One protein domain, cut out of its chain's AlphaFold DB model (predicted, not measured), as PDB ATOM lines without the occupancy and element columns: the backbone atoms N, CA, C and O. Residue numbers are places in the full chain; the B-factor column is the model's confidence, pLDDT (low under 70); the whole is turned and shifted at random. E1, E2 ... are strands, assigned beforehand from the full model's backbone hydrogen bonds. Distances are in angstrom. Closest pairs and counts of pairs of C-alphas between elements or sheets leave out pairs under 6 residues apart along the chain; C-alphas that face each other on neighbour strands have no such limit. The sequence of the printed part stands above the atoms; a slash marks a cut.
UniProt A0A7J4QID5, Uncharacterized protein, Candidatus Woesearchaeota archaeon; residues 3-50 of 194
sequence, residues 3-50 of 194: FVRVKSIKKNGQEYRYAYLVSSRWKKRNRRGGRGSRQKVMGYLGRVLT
ATOM      1  N   PHE A   3      98.006 143.436 195.440       91.81
ATOM      2  CA  PHE A   3      98.885 144.283 196.249       91.81
ATOM      3  C   PHE A   3      98.611 145.759 195.938       91.81
ATOM      4  O   PHE A   3      97.951 146.070 194.940       91.81
ATOM      5  N   VAL A   4      99.093 146.670 196.784       94.25
ATOM      6  CA  VAL A   4      98.963 148.112 196.550       94.25
ATOM      7  C   VAL A   4     100.173 148.626 195.776       94.25
ATOM      8  O   VAL A   4     101.317 148.386 196.148       94.25
ATOM      9  N   ARG A   5      99.925 149.342 194.680       95.25
ATOM     10  CA  ARG A   5     100.942 150.054 193.903       95.25
ATOM     11  C   ARG A   5     100.768 151.553 194.099       95.25
ATOM     12  O   ARG A   5      99.684 152.079 193.855       95.25
ATOM     13  N   VAL A   6     101.859 152.243 194.421       96.75
ATOM     14  CA  VAL A   6     101.900 153.708 194.440       96.75
ATOM     15  C   VAL A   6     102.381 154.238 193.092       96.75
ATOM     16  O   VAL A   6     103.328 153.715 192.500       96.75
ATOM     17  N   LYS A   7     101.716 155.275 192.585       96.38
ATOM     18  CA  LYS A   7     102.116 156.029 191.395       96.38
ATOM     19  C   LYS A   7     102.346 157.487 191.780       96.38
ATOM     20  O   LYS A   7     101.443 158.119 192.321       96.38
ATOM     21  N   SER A   8     103.520 158.008 191.444       96.94
ATOM     22  CA  SER A   8     103.821 159.436 191.522       96.94
ATOM     23  C   SER A   8     103.370 160.163 190.258       96.94
ATOM     24  O   SER A   8     103.543 159.663 189.142       96.94
ATOM     25  N   ILE A   9     102.785 161.344 190.426       95.12
ATOM     26  CA  ILE A   9     102.359 162.244 189.356       95.12
ATOM     27  C   ILE A   9     102.833 163.646 189.727       95.12
ATOM     28  O   ILE A   9     102.478 164.157 190.785       95.12
ATOM     29  N   LYS A  10     103.616 164.279 188.852       95.88
ATOM     30  CA  LYS A  10     104.030 165.674 189.021       95.88
ATOM     31  C   LYS A  10     103.038 166.592 188.311       95.88
ATOM     32  O   LYS A  10     102.736 166.374 187.139       95.88
ATOM     33  N   LYS A  11     102.532 167.605 189.010       93.00
ATOM     34  CA  LYS A  11     101.638 168.637 188.471       93.00
ATOM     35  C   LYS A  11     102.066 169.988 189.036       93.00
ATOM     36  O   LYS A  11     102.161 170.133 190.247       93.00
ATOM     37  N   ASN A  12     102.326 170.957 188.159       93.06
ATOM     38  CA  ASN A  12     102.755 172.314 188.529       93.06
ATOM     39  C   ASN A  12     103.968 172.332 189.482       93.06
ATOM     40  O   ASN A  12     103.977 173.051 190.472       93.06
ATOM     41  N   GLY A  13     104.967 171.478 189.230       92.44
ATOM     42  CA  GLY A  13     106.165 171.361 190.075       92.44
ATOM     43  C   GLY A  13     105.976 170.571 191.377       92.44
ATOM     44  O   GLY A  13     106.967 170.157 191.970       92.44
ATOM     45  N   GLN A  14     104.740 170.279 191.786       93.50
ATOM     46  CA  GLN A  14     104.446 169.491 192.982       93.50
ATOM     47  C   GLN A  14     104.244 168.008 192.644       93.50
ATOM     48  O   GLN A  14     103.599 167.661 191.652       93.50
ATOM     49  N   GLU A  15     104.782 167.118 193.477       95.12
ATOM     50  CA  GLU A  15     104.604 165.672 193.346       95.12
ATOM     51  C   GLU A  15     103.441 165.169 194.206       95.12
ATOM     52  O   GLU A  15     103.344 165.450 195.398       95.12
ATOM     53  N   TYR A  16     102.562 164.389 193.585       94.88
ATOM     54  CA  TYR A  16     101.415 163.752 194.213       94.88
ATOM     55  C   TYR A  16     101.544 162.241 194.089       94.88
ATOM     56  O   TYR A  16     101.827 161.716 193.011       94.88
ATOM     57  N   ARG A  17     101.298 161.524 195.185       97.50
ATOM     58  CA  ARG A  17     101.338 160.061 195.227       97.50
ATOM     59  C   ARG A  17      99.921 159.508 195.318       97.50
ATOM     60  O   ARG A  17      99.094 160.028 196.062       97.50
ATOM     61  N   TYR A  18      99.645 158.451 194.563       97.50
ATOM     62  CA  TYR A  18      98.325 157.825 194.467       97.50
ATOM     63  C   TYR A  18      98.433 156.309 194.599       97.50
ATOM     64  O   TYR A  18      99.281 155.696 193.947       97.50
ATOM     65  N   ALA A  19      97.568 155.709 195.413       97.56
ATOM     66  CA  ALA A  19      97.534 154.276 195.668       97.56
ATOM     67  C   ALA A  19      96.474 153.578 194.808       97.56
ATOM     68  O   ALA A  19      95.324 154.016 194.695       97.56
ATOM     69  N   TYR A  20      96.866 152.451 194.222       96.75
ATOM     70  CA  TYR A  20      96.014 151.602 193.402       96.75
ATOM     71  C   TYR A  20      96.110 150.160 193.874       96.75
ATOM     72  O   TYR A  20      97.206 149.619 194.010       96.75
ATOM     73  N   LEU A  21      94.966 149.504 194.037       95.44
ATOM     74  CA  LEU A  21      94.919 148.061 194.202       95.44
ATOM     75  C   LEU A  21      95.165 147.422 192.837       95.44
ATOM     76  O   LEU A  21      94.441 147.687 191.873       95.44
ATOM     77  N   VAL A  22      96.181 146.578 192.736       94.69
ATOM     78  CA  VAL A  22      96.566 145.905 191.495       94.69
ATOM     79  C   VAL A  22      96.638 144.405 191.715       94.69
ATOM     80  O   VAL A  22      97.013 143.939 192.786       94.69
ATOM     81  N   SER A  23      96.290 143.626 190.695       92.31
ATOM     82  CA  SER A  23      96.493 142.179 190.691       92.31
ATOM     83  C   SER A  23      97.528 141.786 189.647       92.31
ATOM     84  O   SER A  23      97.499 142.267 188.511       92.31
ATOM     85  N   SER A  24      98.447 140.901 190.021       89.69
ATOM     86  CA  SER A  24      99.391 140.285 189.090       89.69
ATOM     87  C   SER A  24      98.871 138.930 188.615       89.69
ATOM     88  O   SER A  24      98.400 138.104 189.408       89.69
ATOM     89  N   ARG A  25      98.978 138.696 187.302       84.75
ATOM     90  CA  ARG A  25      98.845 137.369 186.692       84.75
ATOM     91  C   ARG A  25     100.146 137.017 185.984       84.75
ATOM     92  O   ARG A  25     100.575 137.716 185.061       84.75
ATOM     93  N   TRP A  26     100.754 135.919 186.415       78.19
ATOM     94  CA  TRP A  26     101.912 135.333 185.757       78.19
ATOM     95  C   TRP A  26     101.441 134.461 184.594       78.19
ATOM     96  O   TRP A  26     100.522 133.659 184.743       78.19
ATOM     97  N   LYS A  27     102.047 134.636 183.418       77.12
ATOM     98  CA  LYS A  27     101.882 133.727 182.279       77.12
ATOM     99  C   LYS A  27     103.211 133.028 182.041       77.12
ATOM    100  O   LYS A  27     104.255 133.677 182.080       77.12
ATOM    101  N   LYS A  28     103.170 131.712 181.811       74.00
ATOM    102  CA  LYS A  28     104.370 130.929 181.497       74.00
ATOM    103  C   LYS A  28     105.022 131.513 180.242       74.00
ATOM    104  O   LYS A  28     104.338 131.830 179.271       74.00
ATOM    105  N   ARG A  29     106.343 131.697 180.279       69.44
ATOM    106  CA  ARG A  29     107.103 132.207 179.137       69.44
ATOM    107  C   ARG A  29     107.176 131.103 178.085       69.44
ATOM    108  O   ARG A  29     107.787 130.065 178.313       69.44
ATOM    109  N   ASN A  30     106.524 131.302 176.945       72.62
ATOM    110  CA  ASN A  30     106.579 130.336 175.846       72.62
ATOM    111  C   ASN A  30     107.947 130.427 175.141       72.62
ATOM    112  O   ASN A  30     108.547 131.504 175.134       72.62
ATOM    113  N   ARG A  31     108.392 129.340 174.479       64.44
ATOM    114  CA  ARG A  31     109.670 129.236 173.726       64.44
ATOM    115  C   ARG A  31     109.940 130.399 172.751       64.44
ATOM    116  O   ARG A  31     111.090 130.691 172.474       64.44
ATOM    117  N   ARG A  32     108.897 131.090 172.275       69.81
ATOM    118  CA  ARG A  32     108.978 132.266 171.383       69.81
ATOM    119  C   ARG A  32     109.031 133.621 172.118       69.81
ATOM    120  O   ARG A  32     108.663 134.637 171.545       69.81
ATOM    121  N   GLY A  33     109.409 133.648 173.397       61.56
ATOM    122  CA  GLY A  33     109.482 134.887 174.181       61.56
ATOM    123  C   GLY A  33     108.117 135.408 174.644       61.56
ATOM    124  O   GLY A  33     107.843 136.601 174.557       61.56
ATOM    125  N   GLY A  34     107.243 134.514 175.129       61.16
ATOM    126  CA  GLY A  34     105.898 134.878 175.598       61.16
ATOM    127  C   GLY A  34     105.883 136.068 176.574       61.16
ATOM    128  O   GLY A  34     106.769 136.202 177.417       61.16
ATOM    129  N   ARG A  35     104.864 136.932 176.439       63.38
ATOM    130  CA  ARG A  35     104.708 138.190 177.193       63.38
ATOM    131  C   ARG A  35     104.742 137.929 178.707       63.38
ATOM    132  O   ARG A  35     104.021 137.052 179.178       63.38
ATOM    133  N   GLY A  36     105.564 138.701 179.424       69.81
ATOM    134  CA  GLY A  36     105.802 138.590 180.869       69.81
ATOM    135  C   GLY A  36     104.574 138.856 181.751       69.81
ATOM    136  O   GLY A  36     103.432 138.878 181.281       69.81
ATOM    137  N   SER A  37     104.808 139.043 183.053       81.38
ATOM    138  CA  SER A  37     103.737 139.302 184.021       81.38
ATOM    139  C   SER A  37     102.879 140.496 183.588       81.38
ATOM    140  O   SER A  37     103.375 141.530 183.141       81.38
ATOM    141  N   ARG A  38     101.555 140.339 183.681       84.69
ATOM    142  CA  ARG A  38     100.607 141.427 183.422       84.69
ATOM    143  C   ARG A  38      99.967 141.846 184.733       84.69
ATOM    144  O   ARG A  38      99.505 140.998 185.499       84.69
ATOM    145  N   GLN A  39      99.926 143.153 184.965       90.81
ATOM    146  CA  GLN A  39      99.212 143.751 186.084       90.81
ATOM    147  C   GLN A  39      97.869 144.293 185.598       90.81
ATOM    148  O   GLN A  39      97.794 144.926 184.545       90.81
ATOM    149  N   LYS A  40      96.812 144.044 186.366       92.69
ATOM    150  CA  LYS A  40      95.490 144.639 186.167       92.69
ATOM    151  C   LYS A  40      95.188 145.547 187.353       92.69
ATOM    152  O   LYS A  40      95.259 145.092 188.493       92.69
ATOM    153  N   VAL A  41      94.844 146.806 187.086       95.12
ATOM    154  CA  VAL A  41      94.319 147.711 188.117       95.12
ATOM    155  C   VAL A  41      92.935 147.212 188.520       95.12
ATOM    156  O   VAL A  41      92.068 147.023 187.671       95.12
ATOM    157  N   MET A  42      92.775 146.936 189.808       94.06
ATOM    158  CA  MET A  42      91.539 146.448 190.416       94.06
ATOM    159  C   MET A  42      90.727 147.594 191.015       94.06
ATOM    160  O   MET A  42      89.504 147.540 190.982       94.06
ATOM    161  N   GLY A  43      91.391 148.636 191.523       94.56
ATOM    162  CA  GLY A  43      90.719 149.794 192.102       94.56
ATOM    163  C   GLY A  43      91.671 150.940 192.427       94.56
ATOM    164  O   GLY A  43      92.878 150.745 192.571       94.56
ATOM    165  N   TYR A  44      91.114 152.144 192.530       95.88
ATOM    166  CA  TYR A  44      91.799 153.325 193.049       95.88
ATOM    167  C   TYR A  44      91.482 153.481 194.540       95.88
ATOM    168  O   TYR A  44      90.303 153.588 194.894       95.88
ATOM    169  N   LEU A  45      92.531 153.486 195.369       95.25
ATOM    170  CA  LEU A  45      92.441 153.523 196.833       95.25
ATOM    171  C   LEU A  45      92.481 154.948 197.385       95.25
ATOM    172  O   LEU A  45      91.878 155.217 198.416       95.25
ATOM    173  N   GLY A  46      93.157 155.870 196.696       95.94
ATOM    174  CA  GLY A  46      93.195 157.266 197.112       95.94
ATOM    175  C   GLY A  46      94.515 157.979 196.881       95.94
ATOM    176  O   GLY A  46      95.491 157.398 196.393       95.94
ATOM    177  N   ARG A  47      94.537 159.262 197.251       96.25
ATOM    178  CA  ARG A  47      95.777 160.028 197.399       96.25
ATOM    179  C   ARG A  47      96.528 159.479 198.608       96.25
ATOM    180  O   ARG A  47      95.924 159.247 199.652       96.25
ATOM    181  N   VAL A  48      97.827 159.260 198.449       97.38
ATOM    182  CA  VAL A  48      98.681 158.762 199.524       97.38
ATOM    183  C   VAL A  48      99.041 159.913 200.449       97.38
ATOM    184  O   VAL A  48      99.544 160.939 199.986       97.38
ATOM    185  N   LEU A  49      98.798 159.713 201.740       96.69
ATOM    186  CA  LEU A  49      99.392 160.501 202.812       96.69
ATOM    187  C   LEU A  49     100.442 159.649 203.514       96.69
ATOM    188  O   LEU A  49     100.319 158.429 203.572       96.69
ATOM    189  N   THR A  50     101.495 160.287 204.000       96.44
ATOM    190  CA  THR A  50     102.610 159.606 204.664       96.44
ATOM    191  C   THR A  50     102.930 160.387 205.934       96.44
ATOM    192  O   THR A  50     103.925 161.107 205.950       96.44
TER     193      THR A  50
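Overview. This is residues 3 to 50 of the 194 residues of an uncharacterized protein of Candidatus Woesearchaeota archaeon (UniProt A0A7J4QID5). A strongly twisted ribbon of three strands, E1, E2 and E3, arches where E2 and E3 bend; the free tip of hairpin E1-E2, residues 10 to 15, sticks out at one end, and the loop of residues 26 to 37 makes the other. The 48 printed residues hold no named helix; the all-strand sheet, order E1, E2, E3, is antiparallel, a meander, each strand the neighbour of the one before. It is extended, radius of gyration of the C-alphas 15.0 A, spans 45 by 21 by 15 A.

Arrangement. Edge strand E1, residues 3 to 11, and inner strand E2, residues 14 to 25, form a hairpin at 150 degrees, with N 5 and O 20 2.8 A apart. E2 and edge strand E3, residues 38 to 49, form another at 146 degrees, with N 23 and O 40 2.8 A apart. E2 bends by 57 degrees at residue 21, E3 by 75 degrees at residue 43.

Along the chain. E1 begins at C-alpha 3 (98.885, 144.283, 196.249) and measures 25.7 A; E2 measures 33.2 A; E3, 27.2 A, ends at C-alpha 49 (99.392, 160.501, 202.812).

Size, cuts and confidence. The C-alphas farthest apart, of Asn 12 and Arg 31, are 46.1 A apart. The printed part has no cut; link E2 to E3 is long, and pLDDT is under 70 at residues 29 and 31 to 36.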